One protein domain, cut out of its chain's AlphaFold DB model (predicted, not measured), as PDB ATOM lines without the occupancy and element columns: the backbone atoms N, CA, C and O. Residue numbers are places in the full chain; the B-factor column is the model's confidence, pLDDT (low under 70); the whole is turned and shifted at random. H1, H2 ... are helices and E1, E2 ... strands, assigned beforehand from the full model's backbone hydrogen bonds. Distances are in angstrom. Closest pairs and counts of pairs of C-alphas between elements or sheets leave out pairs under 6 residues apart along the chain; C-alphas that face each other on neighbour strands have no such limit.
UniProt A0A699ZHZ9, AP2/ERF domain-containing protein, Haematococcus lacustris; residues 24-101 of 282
ATOM      1  N   THR A  24     -36.790 105.034  -6.392       93.94
ATOM      2  CA  THR A  24     -37.855 104.173  -6.914       93.94
ATOM      3  C   THR A  24     -37.450 102.719  -6.726       93.94
ATOM      4  O   THR A  24     -36.266 102.409  -6.898       93.94
ATOM      5  N   PRO A  25     -38.374 101.810  -6.382       93.88
ATOM      6  CA  PRO A  25     -38.030 100.400  -6.282       93.88
ATOM      7  C   PRO A  25     -37.586  99.823  -7.638       93.88
ATOM      8  O   PRO A  25     -38.046 100.189  -8.730       93.88
ATOM      9  N   GLY A  26     -36.616  98.921  -7.566       89.81
ATOM     10  CA  GLY A  26     -36.206  98.021  -8.635       89.81
ATOM     11  C   GLY A  26     -37.341  97.102  -9.063       89.81
ATOM     12  O   GLY A  26     -38.195  96.753  -8.259       89.81
ATOM     13  N   CYS A  27     -37.343  96.708 -10.336       84.00
ATOM     14  CA  CYS A  27     -38.158  95.586 -10.803       84.00
ATOM     15  C   CYS A  27     -37.643  94.270 -10.205       84.00
ATOM     16  O   CYS A  27     -38.424  93.392  -9.860       84.00
ATOM     17  N   HIS A  28     -36.325  94.152 -10.025       80.50
ATOM     18  CA  HIS A  28     -35.716  93.025  -9.330       80.50
ATOM     19  C   HIS A  28     -35.818  93.207  -7.812       80.50
ATOM     20  O   HIS A  28     -35.533  94.289  -7.286       80.50
ATOM     21  N   GLN A  29     -36.225  92.135  -7.126       81.12
ATOM     22  CA  GLN A  29     -36.467  92.115  -5.684       81.12
ATOM     23  C   GLN A  29     -35.272  92.670  -4.901       81.12
ATOM     24  O   GLN A  29     -34.150  92.189  -5.030       81.12
ATOM     25  N   GLY A  30     -35.543  93.682  -4.077       84.62
ATOM     26  CA  GLY A  30     -34.588  94.244  -3.121       84.62
ATOM     27  C   GLY A  30     -33.619  95.286  -3.681       84.62
ATOM     28  O   GLY A  30     -32.917  95.911  -2.900       84.62
ATOM     29  N   ALA A  31     -33.588  95.534  -4.992       93.44
ATOM     30  CA  ALA A  31     -32.746  96.594  -5.537       93.44
ATOM     31  C   ALA A  31     -33.491  97.933  -5.542       93.44
ATOM     32  O   ALA A  31     -34.643  98.010  -5.958       93.44
ATOM     33  N   TRP A  32     -32.815  99.016  -5.181       95.31
ATOM     34  CA  TRP A  32     -33.322 100.377  -5.324       95.31
ATOM     35  C   TRP A  32     -32.710 101.065  -6.547       95.31
ATOM     36  O   TRP A  32     -31.553 100.837  -6.925       95.31
ATOM     37  N   ARG A  33     -33.518 101.900  -7.205       94.81
ATOM     38  CA  ARG A  33     -33.150 102.670  -8.396       94.81
ATOM     39  C   ARG A  33     -33.301 104.159  -8.143       94.81
ATOM     40  O   ARG A  33     -34.309 104.634  -7.627       94.81
ATOM     41  N   LEU A  34     -32.302 104.894  -8.593       94.81
ATOM     42  CA  LEU A  34     -32.246 106.338  -8.595       94.81
ATOM     43  C   LEU A  34     -32.758 106.881  -9.926       94.81
ATOM     44  O   LEU A  34     -32.247 106.501 -10.982       94.81
ATOM     45  N   LYS A  35     -33.682 107.836  -9.884       94.75
ATOM     46  CA  LYS A  35     -34.086 108.641 -11.036       94.75
ATOM     47  C   LYS A  35     -33.750 110.104 -10.777       94.75
ATOM     48  O   LYS A  35     -34.273 110.746  -9.866       94.75
ATOM     49  N   LEU A  36     -32.888 110.642 -11.625       94.56
ATOM     50  CA  LEU A  36     -32.436 112.023 -11.585       94.56
ATOM     51  C   LEU A  36     -32.817 112.706 -12.895       94.56
ATOM     52  O   LEU A  36     -32.744 112.096 -13.960       94.56
ATOM     53  N   THR A  37     -33.230 113.966 -12.844       93.69
ATOM     54  CA  THR A  37     -33.528 114.746 -14.051       93.69
ATOM     55  C   THR A  37     -32.775 116.061 -13.986       93.69
ATOM     56  O   THR A  37     -32.947 116.836 -13.045       93.69
ATOM     57  N   TYR A  38     -31.911 116.292 -14.971       91.94
ATOM     58  CA  TYR A  38     -31.056 117.470 -15.043       91.94
ATOM     59  C   TYR A  38     -30.949 117.948 -16.485       91.94
ATOM     60  O   TYR A  38     -30.601 117.166 -17.362       91.94
ATOM     61  N   ASN A  39     -31.259 119.222 -16.740       91.31
ATOM     62  CA  ASN A  39     -31.269 119.808 -18.088       91.31
ATOM     63  C   ASN A  39     -32.030 118.950 -19.118       91.31
ATOM     64  O   ASN A  39     -31.538 118.714 -20.216       91.31
ATOM     65  N   ASN A  40     -33.216 118.451 -18.747       92.25
ATOM     66  CA  ASN A  40     -34.050 117.537 -19.547       92.25
ATOM     67  C   ASN A  40     -33.434 116.154 -19.839       92.25
ATOM     68  O   ASN A  40     -34.039 115.354 -20.546       92.25
ATOM     69  N   VAL A  41     -32.271 115.834 -19.269       93.38
ATOM     70  CA  VAL A  41     -31.665 114.502 -19.334       93.38
ATOM     71  C   VAL A  41     -32.079 113.711 -18.099       93.38
ATOM     72  O   VAL A  41     -31.871 114.148 -16.962       93.38
ATOM     73  N   VAL A  42     -32.669 112.535 -18.316       94.38
ATOM     74  CA  VAL A  42     -33.016 111.599 -17.242       94.38
ATOM     75  C   VAL A  42     -31.858 110.628 -17.037       94.38
ATOM     76  O   VAL A  42     -31.530 109.846 -17.924       94.38
ATOM     77  N   ILE A  43     -31.251 110.663 -15.855       95.44
ATOM     78  CA  ILE A  43     -30.147 109.785 -15.462       95.44
ATOM     79  C   ILE A  43     -30.707 108.748 -14.492       95.44
ATOM     80  O   ILE A  43     -31.295 109.100 -13.468       95.44
ATOM     81  N   ARG A  44     -30.540 107.469 -14.831       95.38
ATOM     82  CA  ARG A  44     -30.956 106.340 -13.992       95.38
ATOM     83  C   ARG A  44     -29.722 105.651 -13.418       95.38
ATOM     84  O   ARG A  44     -28.815 105.311 -14.175       95.38
ATOM     85  N   ILE A  45     -29.682 105.462 -12.101       95.12
ATOM     86  CA  ILE A  45     -28.595 104.750 -11.411       95.12
ATOM     87  C   ILE A  45     -29.224 103.606 -10.621       95.12
ATOM     88  O   ILE A  45     -30.011 103.843  -9.714       95.12
ATOM     89  N   ASN A  46     -28.904 102.366 -10.974       93.81
ATOM     90  CA  ASN A  46     -29.529 101.177 -10.387       93.81
ATOM     91  C   ASN A  46     -28.577 100.469  -9.422       93.81
ATOM     92  O   ASN A  46     -27.369 100.666  -9.517       93.81
ATOM     93  N   GLY A  47     -29.098  99.564  -8.594       91.56
ATOM     94  CA  GLY A  47     -28.301  98.598  -7.831       91.56
ATOM     95  C   GLY A  47     -27.756  99.172  -6.533       91.56
ATOM     96  O   GLY A  47     -26.544  99.152  -6.336       91.56
ATOM     97  N   PHE A  48     -28.651  99.738  -5.729       94.50
ATOM     98  CA  PHE A  48     -28.445  99.998  -4.307       94.50
ATOM     99  C   PHE A  48     -29.239  98.953  -3.522       94.50
ATOM    100  O   PHE A  48     -30.326  98.579  -3.965       94.50
ATOM    101  N   GLU A  49     -28.700  98.476  -2.408       93.69
ATOM    102  CA  GLU A  49     -29.351  97.444  -1.587       93.69
ATOM    103  C   GLU A  49     -30.408  98.067  -0.669       93.69
ATOM    104  O   GLU A  49     -31.504  97.532  -0.513       93.69
ATOM    105  N   ASP A  50     -30.126  99.270  -0.162       93.94
ATOM    106  CA  ASP A  50     -30.991  99.970   0.779       93.94
ATOM    107  C   ASP A  50     -31.624 101.238   0.197       93.94
ATOM    108  O   ASP A  50     -31.016 102.011  -0.550       93.94
ATOM    109  N   GLU A  51     -32.852 101.516   0.638       93.44
ATOM    110  CA  GLU A  51     -33.583 102.737   0.289       93.44
ATOM    111  C   GLU A  51     -32.832 103.996   0.761       93.44
ATOM    112  O   GLU A  51     -32.739 104.997   0.049       93.44
ATOM    113  N   GLN A  52     -32.276 103.932   1.975       91.06
ATOM    114  CA  GLN A  52     -31.537 105.035   2.594       91.06
ATOM    115  C   GLN A  52     -30.240 105.316   1.837       91.06
ATOM    116  O   GLN A  52     -29.870 106.471   1.631       91.06
ATOM    117  N   GLU A  53     -29.575 104.261   1.373       92.56
ATOM    118  CA  GLU A  53     -28.363 104.376   0.579       92.56
ATOM    119  C   GLU A  53     -28.643 104.998  -0.795       92.56
ATOM    120  O   GLU A  53     -27.919 105.898  -1.232       92.56
ATOM    121  N   ALA A  54     -29.736 104.589  -1.446       94.50
ATOM    122  CA  ALA A  54     -30.185 105.211  -2.685       94.50
ATOM    123  C   ALA A  54     -30.499 106.708  -2.497       94.50
ATOM    124  O   ALA A  54     -30.175 107.515  -3.371       94.50
ATOM    125  N   ALA A  55     -31.072 107.101  -1.355       92.56
ATOM    126  CA  ALA A  55     -31.315 108.507  -1.033       92.56
ATOM    127  C   ALA A  55     -30.002 109.300  -0.889       92.56
ATOM    128  O   ALA A  55     -29.827 110.318  -1.557       92.56
ATOM    129  N   LEU A  56     -29.024 108.791  -0.132       90.94
ATOM    130  CA  LEU A  56     -27.701 109.424   0.002       90.94
ATOM    131  C   LEU A  56     -26.980 109.562  -1.344       90.94
ATOM    132  O   LEU A  56     -26.324 110.574  -1.623       90.94
ATOM    133  N   ALA A  57     -27.104 108.546  -2.199       94.12
ATOM    134  CA  ALA A  57     -26.589 108.586  -3.559       94.12
ATOM    135  C   ALA A  57     -27.269 109.686  -4.393       94.12
ATOM    136  O   ALA A  57     -26.588 110.371  -5.162       94.12
ATOM    137  N   TRP A  58     -28.579 109.904  -4.211       94.19
ATOM    138  CA  TRP A  58     -29.332 110.986  -4.853       94.19
ATOM    139  C   TRP A  58     -28.771 112.357  -4.498       94.19
ATOM    140  O   TRP A  58     -28.463 113.163  -5.379       94.19
ATOM    141  N   ASP A  59     -28.567 112.593  -3.209       91.56
ATOM    142  CA  ASP A  59     -28.087 113.871  -2.697       91.56
ATOM    143  C   ASP A  59     -26.663 114.170  -3.134       91.56
ATOM    144  O   ASP A  59     -26.334 115.289  -3.544       91.56
ATOM    145  N   THR A  60     -25.833 113.133  -3.126       90.69
ATOM    146  CA  THR A  60     -24.463 113.198  -3.616       90.69
ATOM    147  C   THR A  60     -24.430 113.511  -5.113       90.69
ATOM    148  O   THR A  60     -23.667 114.375  -5.549       90.69
ATOM    149  N   ALA A  61     -25.285 112.871  -5.917       92.38
ATOM    150  CA  ALA A  61     -25.395 113.163  -7.345       92.38
ATOM    151  C   ALA A  61     -25.864 114.606  -7.595       92.38
ATOM    152  O   ALA A  61     -25.297 115.312  -8.429       92.38
ATOM    153  N   MET A  62     -26.850 115.084  -6.832       89.56
ATOM    154  CA  MET A  62     -27.343 116.461  -6.922       89.56
ATOM    155  C   MET A  62     -26.285 117.494  -6.548       89.56
ATOM    156  O   MET A  62     -26.207 118.543  -7.192       89.56
ATOM    157  N   TRP A  63     -25.434 117.188  -5.569       86.31
ATOM    158  CA  TRP A  63     -24.286 118.024  -5.238       86.31
ATOM    159  C   TRP A  63     -23.310 118.148  -6.409       86.31
ATOM    160  O   TRP A  63     -22.930 119.261  -6.765       86.31
ATOM    161  N   TYR A  64     -22.962 117.034  -7.062       86.75
ATOM    162  CA  TYR A  64     -22.084 117.052  -8.237       86.75
ATOM    163  C   TYR A  64     -22.663 117.854  -9.408       86.75
ATOM    164  O   TYR A  64     -21.912 118.499 -10.143       86.75
ATOM    165  N   LEU A  65     -23.984 117.812  -9.585       88.50
ATOM    166  CA  LEU A  65     -24.661 118.496 -10.681       88.50
ATOM    167  C   LEU A  65     -24.850 119.990 -10.439       88.50
ATOM    168  O   LEU A  65     -24.587 120.797 -11.327       88.50
ATOM    169  N   ARG A  66     -25.326 120.369  -9.251       86.00
ATOM    170  CA  ARG A  66     -25.689 121.760  -8.945       86.00
ATOM    171  C   ARG A  66     -24.573 122.539  -8.257       86.00
ATOM    172  O   ARG A  66     -24.624 123.762  -8.227       86.00
ATOM    173  N   GLY A  67     -23.592 121.857  -7.666       79.25
ATOM    174  CA  GLY A  67     -22.581 122.477  -6.804       79.25
ATOM    175  C   GLY A  67     -23.121 122.954  -5.450       79.25
ATOM    176  O   GLY A  67     -22.363 123.488  -4.646       79.25
ATOM    177  N   THR A  68     -24.410 122.750  -5.173       63.69
ATOM    178  CA  THR A  68     -25.072 123.025  -3.892       63.69
ATOM    179  C   THR A  68     -25.579 121.708  -3.327       63.69
ATOM    180  O   THR A  68     -26.407 121.050  -3.959       63.69
ATOM    181  N   ALA A  69     -25.074 121.298  -2.169       57.91
ATOM    182  CA  ALA A  69     -25.491 120.044  -1.551       57.91
ATOM    183  C   ALA A  69     -26.698 120.320  -0.671       57.91
ATOM    184  O   ALA A  69     -26.701 121.285   0.086       57.91
ATOM    185  N   MET A  70     -27.703 119.451  -0.748       61.56
ATOM    186  CA  MET A  70     -28.875 119.557   0.123       61.56
ATOM    187  C   MET A  70     -28.631 118.974   1.529       61.56
ATOM    188  O   MET A  70     -29.402 119.257   2.436       61.56
ATOM    189  N   PHE A  71     -27.528 118.237   1.730       58.19
ATOM    190  CA  PHE A  71     -27.140 117.579   2.998       58.19
ATOM    191  C   PHE A  71     -25.871 118.158   3.619       58.19
ATOM    192  O   PHE A  71     -25.312 117.640   4.586       58.19
ATOM    193  N   VAL A  72     -25.403 119.251   3.039       50.78
ATOM    194  CA  VAL A  72     -24.255 119.985   3.521       50.78
ATOM    195  C   VAL A  72     -24.771 121.094   4.425       50.78
ATOM    196  O   VAL A  72     -25.748 121.773   4.109       50.78
ATOM    197  N   THR A  73     -24.148 121.231   5.592       51.09
ATOM    198  CA  THR A  73     -24.445 122.319   6.524       51.09
ATOM    199  C   THR A  73     -24.271 123.670   5.820       51.09
ATOM    200  O   THR A  73     -23.634 123.761   4.769       51.09
ATOM    201  N   ALA A  74     -24.790 124.753   6.406       44.88
ATOM    202  CA  ALA A  74     -24.585 126.104   5.869       44.88
ATOM    203  C   ALA A  74     -23.093 126.452   5.640       44.88
ATOM    204  O   ALA A  74     -22.783 127.374   4.893       44.88
ATOM    205  N   GLU A  75     -22.175 125.696   6.252       51.47
ATOM    206  CA  GLU A  75     -20.723 125.837   6.150       51.47
ATOM    207  C   GLU A  75     -20.087 125.134   4.939       51.47
ATOM    208  O   GLU A  75     -18.870 125.192   4.781       51.47
ATOM    209  N   GLY A  76     -20.844 124.427   4.097       50.62
ATOM    210  CA  GLY A  76     -20.244 123.699   2.973       50.62
ATOM    211  C   GLY A  76     -19.651 122.330   3.350       50.62
ATOM    212  O   GLY A  76     -19.182 121.609   2.470       50.62
ATOM    213  N   LYS A  77     -19.713 121.938   4.631       55.84
ATOM    214  CA  LYS A  77     -19.272 120.621   5.106       55.84
ATOM    215  C   LYS A  77     -20.408 119.595   5.052       55.84
ATOM    216  O   LYS A  77     -21.526 119.926   5.472       55.84
ATOM    217  N   PRO A  78     -20.148 118.360   4.581       56.66
ATOM    218  CA  PRO A  78     -21.073 117.262   4.825       56.66
ATOM    219  C   PRO A  78     -21.307 117.169   6.332       56.66
ATOM    220  O   PRO A  78     -20.394 117.407   7.121       56.66
ATOM    221  N   ARG A  79     -22.552 116.931   6.730       59.94
ATOM    222  CA  ARG A  79     -22.895 116.706   8.133       59.94
ATOM    223  C   ARG A  79     -22.028 115.573   8.697       59.94
ATOM    224  O   ARG A  79     -21.918 114.539   8.048       59.94
ATOM    225  N   ASP A  80     -21.421 115.763   9.869       65.81
ATOM    226  CA  ASP A  80     -20.551 114.746  10.489       65.81
ATOM    227  C   ASP A  80     -21.329 113.463  10.857       65.81
ATOM    228  O   ASP A  80     -20.752 112.388  10.978       65.81
ATOM    229  N   ASP A  81     -22.654 113.574  10.994       68.69
ATOM    230  CA  ASP A  81     -23.618 112.488  11.194       68.69
ATOM    231  C   ASP A  81     -24.123 111.858   9.884       68.69
ATOM    232  O   ASP A  81     -24.912 110.912   9.921       68.69
ATOM    233  N   ALA A  82     -23.708 112.368   8.719       61.66
ATOM    234  CA  ALA A  82     -24.151 111.820   7.447       61.66
ATOM    235  C   ALA A  82     -23.501 110.444   7.216       61.66
ATOM    236  O   ALA A  82     -22.274 110.325   7.283       61.66
ATOM    237  N   PRO A  83     -24.294 109.407   6.898       68.56
ATOM    238  CA  PRO A  83     -23.743 108.112   6.550       68.56
ATOM    239  C   PRO A  83     -22.783 108.264   5.365       68.56
ATOM    240  O   PRO A  83     -23.124 108.849   4.332       68.56
ATOM    241  N   VAL A  84     -21.557 107.768   5.534       79.88
ATOM    242  CA  VAL A  84     -20.527 107.837   4.498       79.88
ATOM    243  C   VAL A  84     -20.908 106.862   3.395       79.88
ATOM    244  O   VAL A  84     -20.923 105.650   3.601       79.88
ATOM    245  N   LEU A  85     -21.214 107.393   2.213       84.81
ATOM    246  CA  LEU A  85     -21.498 106.565   1.050       84.81
ATOM    247  C   LEU A  85     -20.228 105.776   0.664       84.81
ATOM    248  O   LEU A  85     -19.165 106.393   0.522       84.81
ATOM    249  N   PRO A  86     -20.302 104.448   0.446       88.50
ATOM    250  CA  PRO A  86     -19.146 103.651   0.049       88.50
ATOM    251  C   PRO A  86     -18.442 104.221  -1.191       88.50
ATOM    252  O   PRO A  86     -19.084 104.687  -2.140       88.50
ATOM    253  N   ALA A  87     -17.109 104.136  -1.238       87.94
ATOM    254  CA  ALA A  87     -16.321 104.655  -2.365       87.94
ATOM    255  C   ALA A  87     -16.743 104.048  -3.721       87.94
ATOM    256  O   ALA A  87     -16.718 104.736  -4.746       87.94
ATOM    257  N   ALA A  88     -17.199 102.790  -3.720       90.62
ATOM    258  CA  ALA A  88     -17.753 102.113  -4.891       90.62
ATOM    259  C   ALA A  88     -18.994 102.834  -5.453       90.62
ATOM    260  O   ALA A  88     -19.112 103.031  -6.664       90.62
ATOM    261  N   HIS A  89     -19.887 103.306  -4.584       91.19
ATOM    262  CA  HIS A  89     -21.092 104.035  -4.980       91.19
ATOM    263  C   HIS A  89     -20.769 105.429  -5.507       91.19
ATOM    264  O   HIS A  89     -21.328 105.849  -6.520       91.19
ATOM    265  N   LEU A  90     -19.779 106.109  -4.924       90.94
ATOM    266  CA  LEU A  90     -19.267 107.367  -5.472       90.94
ATOM    267  C   LEU A  90     -18.691 107.196  -6.884       90.94
ATOM    268  O   LEU A  90     -18.964 108.019  -7.761       90.94
ATOM    269  N   ALA A  91     -17.903 106.143  -7.118       91.88
ATOM    270  CA  ALA A  91     -17.349 105.843  -8.436       91.88
ATOM    271  C   ALA A  91     -18.462 105.576  -9.461       91.88
ATOM    272  O   ALA A  91     -18.434 106.127 -10.563       91.88
ATOM    273  N   LYS A  92     -19.485 104.813  -9.064       93.31
ATOM    274  CA  LYS A  92     -20.666 104.512  -9.880       93.31
ATOM    275  C   LYS A  92     -21.444 105.771 -10.258       93.31
ATOM    276  O   LYS A  92     -21.731 105.974 -11.435       93.31
ATOM    277  N   ILE A  93     -21.713 106.661  -9.298       92.88
ATOM    278  CA  ILE A  93     -22.382 107.946  -9.553       92.88
ATOM    279  C   ILE A  93     -21.584 108.774 -10.563       92.88
ATOM    280  O   ILE A  93     -22.139 109.236 -11.559       92.88
ATOM    281  N   LYS A  94     -20.272 108.924 -10.353       91.94
ATOM    282  CA  LYS A  94     -19.402 109.684 -11.264       91.94
ATOM    283  C   LYS A  94     -19.386 109.094 -12.671       91.94
ATOM    284  O   LYS A  94     -19.496 109.847 -13.634       91.94
ATOM    285  N   ALA A  95     -19.293 107.772 -12.793       93.62
ATOM    286  CA  ALA A  95     -19.328 107.086 -14.080       93.62
ATOM    287  C   ALA A  95     -20.666 107.310 -14.806       93.62
ATOM    288  O   ALA A  95     -20.672 107.631 -15.994       93.62
ATOM    289  N   CYS A  96     -21.795 107.221 -14.095       93.50
ATOM    290  CA  CYS A  96     -23.120 107.493 -14.658       93.50
ATOM    291  C   CYS A  96     -23.273 108.948 -15.124       93.50
ATOM    292  O   CYS A  96     -23.775 109.186 -16.222       93.50
ATOM    293  N   LEU A  97     -22.813 109.919 -14.329       92.44
ATOM    294  CA  LEU A  97     -22.860 111.339 -14.693       92.44
ATOM    295  C   LEU A  97     -21.964 111.653 -15.901       92.44
ATOM    296  O   LEU A  97     -22.390 112.357 -16.816       92.44
ATOM    297  N   ALA A  98     -20.758 111.079 -15.938       92.50
ATOM    298  CA  ALA A  98     -19.841 111.216 -17.066       92.50
ATOM    299  C   ALA A  98     -20.424 110.602 -18.348       92.50
ATOM    300  O   ALA A  98     -20.382 111.228 -19.405       92.50
ATOM    301  N   LYS A  99     -21.038 109.413 -18.250       94.25
ATOM    302  CA  LYS A  99     -21.719 108.748 -19.373       94.25
ATOM    303  C   LYS A  99     -22.896 109.568 -19.906       94.25
ATOM    304  O   LYS A  99     -23.141 109.563 -21.107       94.25
ATOM    305  N   ALA A 100     -23.597 110.292 -19.036       92.62
ATOM    306  CA  ALA A 100     -24.679 111.193 -19.428       92.62
ATOM    307  C   ALA A 100     -24.184 112.495 -20.098       92.62
ATOM    308  O   ALA A 100     -25.006 113.313 -20.505       92.62
ATOM    309  N   GLY A 101     -22.866 112.713 -20.202       93.31
ATOM    310  CA  GLY A 101     -22.289 113.920 -20.802       93.31
ATOM    311  C   GLY A 101     -22.562 115.186 -19.992       93.31
ATOM    312  O   GLY A 101     -22.470 116.293 -20.523       93.31
TER     313      GLY A 101
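What this domain is: This is residues 24 to 101 of the 282 residues of the protein "AP2/ERF domain-containing protein" of Haematococcus lacustris (UniProt A0A699ZHZ9). A two-stranded hairpin, E1 and E2, has two helices packed on it, H1 mainly by E1 and H2 by E2, tilted steeply to each other. A long loop, residues 67 to 86, joins the helices. The printed part has 78 residues, in the order E1, E2, H1, H2, mixed in class; it is compact, with a radius of gyration of the C-alphas of 12.6 A and spans of 39 by 28 by 19 A.

How they stand to each other: E1, residues 32 to 38, and E2, residues 41 to 48, are antiparallel at 161 degrees, a hairpin; N 34 and O 45 are 2.8 A apart, within hydrogen-bond range. H1, residues 51 to 66, comes closest to E1 at the C-alphas of Trp 32 and Glu 51, 6.1 A apart. H2, residues 87 to 99, comes closest to E2 at those of Ile 45 and Cys 96, 6.9 A. H1 touches H2 with residues 57 to 61 alone, the closest C-alphas being Ala 61 and Ile 93, 6.4 A, at a steep tilt of 49 degrees, the same way. E1 and H2 are apart. In H1 and H2 every O i to N i+4 pair is within hydrogen-bond range.

Where its parts are: E1 is 19.8 A long from C-alpha 32 at (-33.322, 100.377, -5.324), E2 21.1 A, H1 22.6 A, and H2 18.3 A, to C-alpha 99 at (-21.719, 108.748, -19.373).

The domain as a whole: The two C-alphas farthest apart, His 28 and Glu 75, are 39.3 A apart. The printed part has no cut. The link H1 to H2 is long. Residues 68 to 83 have pLDDT under 70.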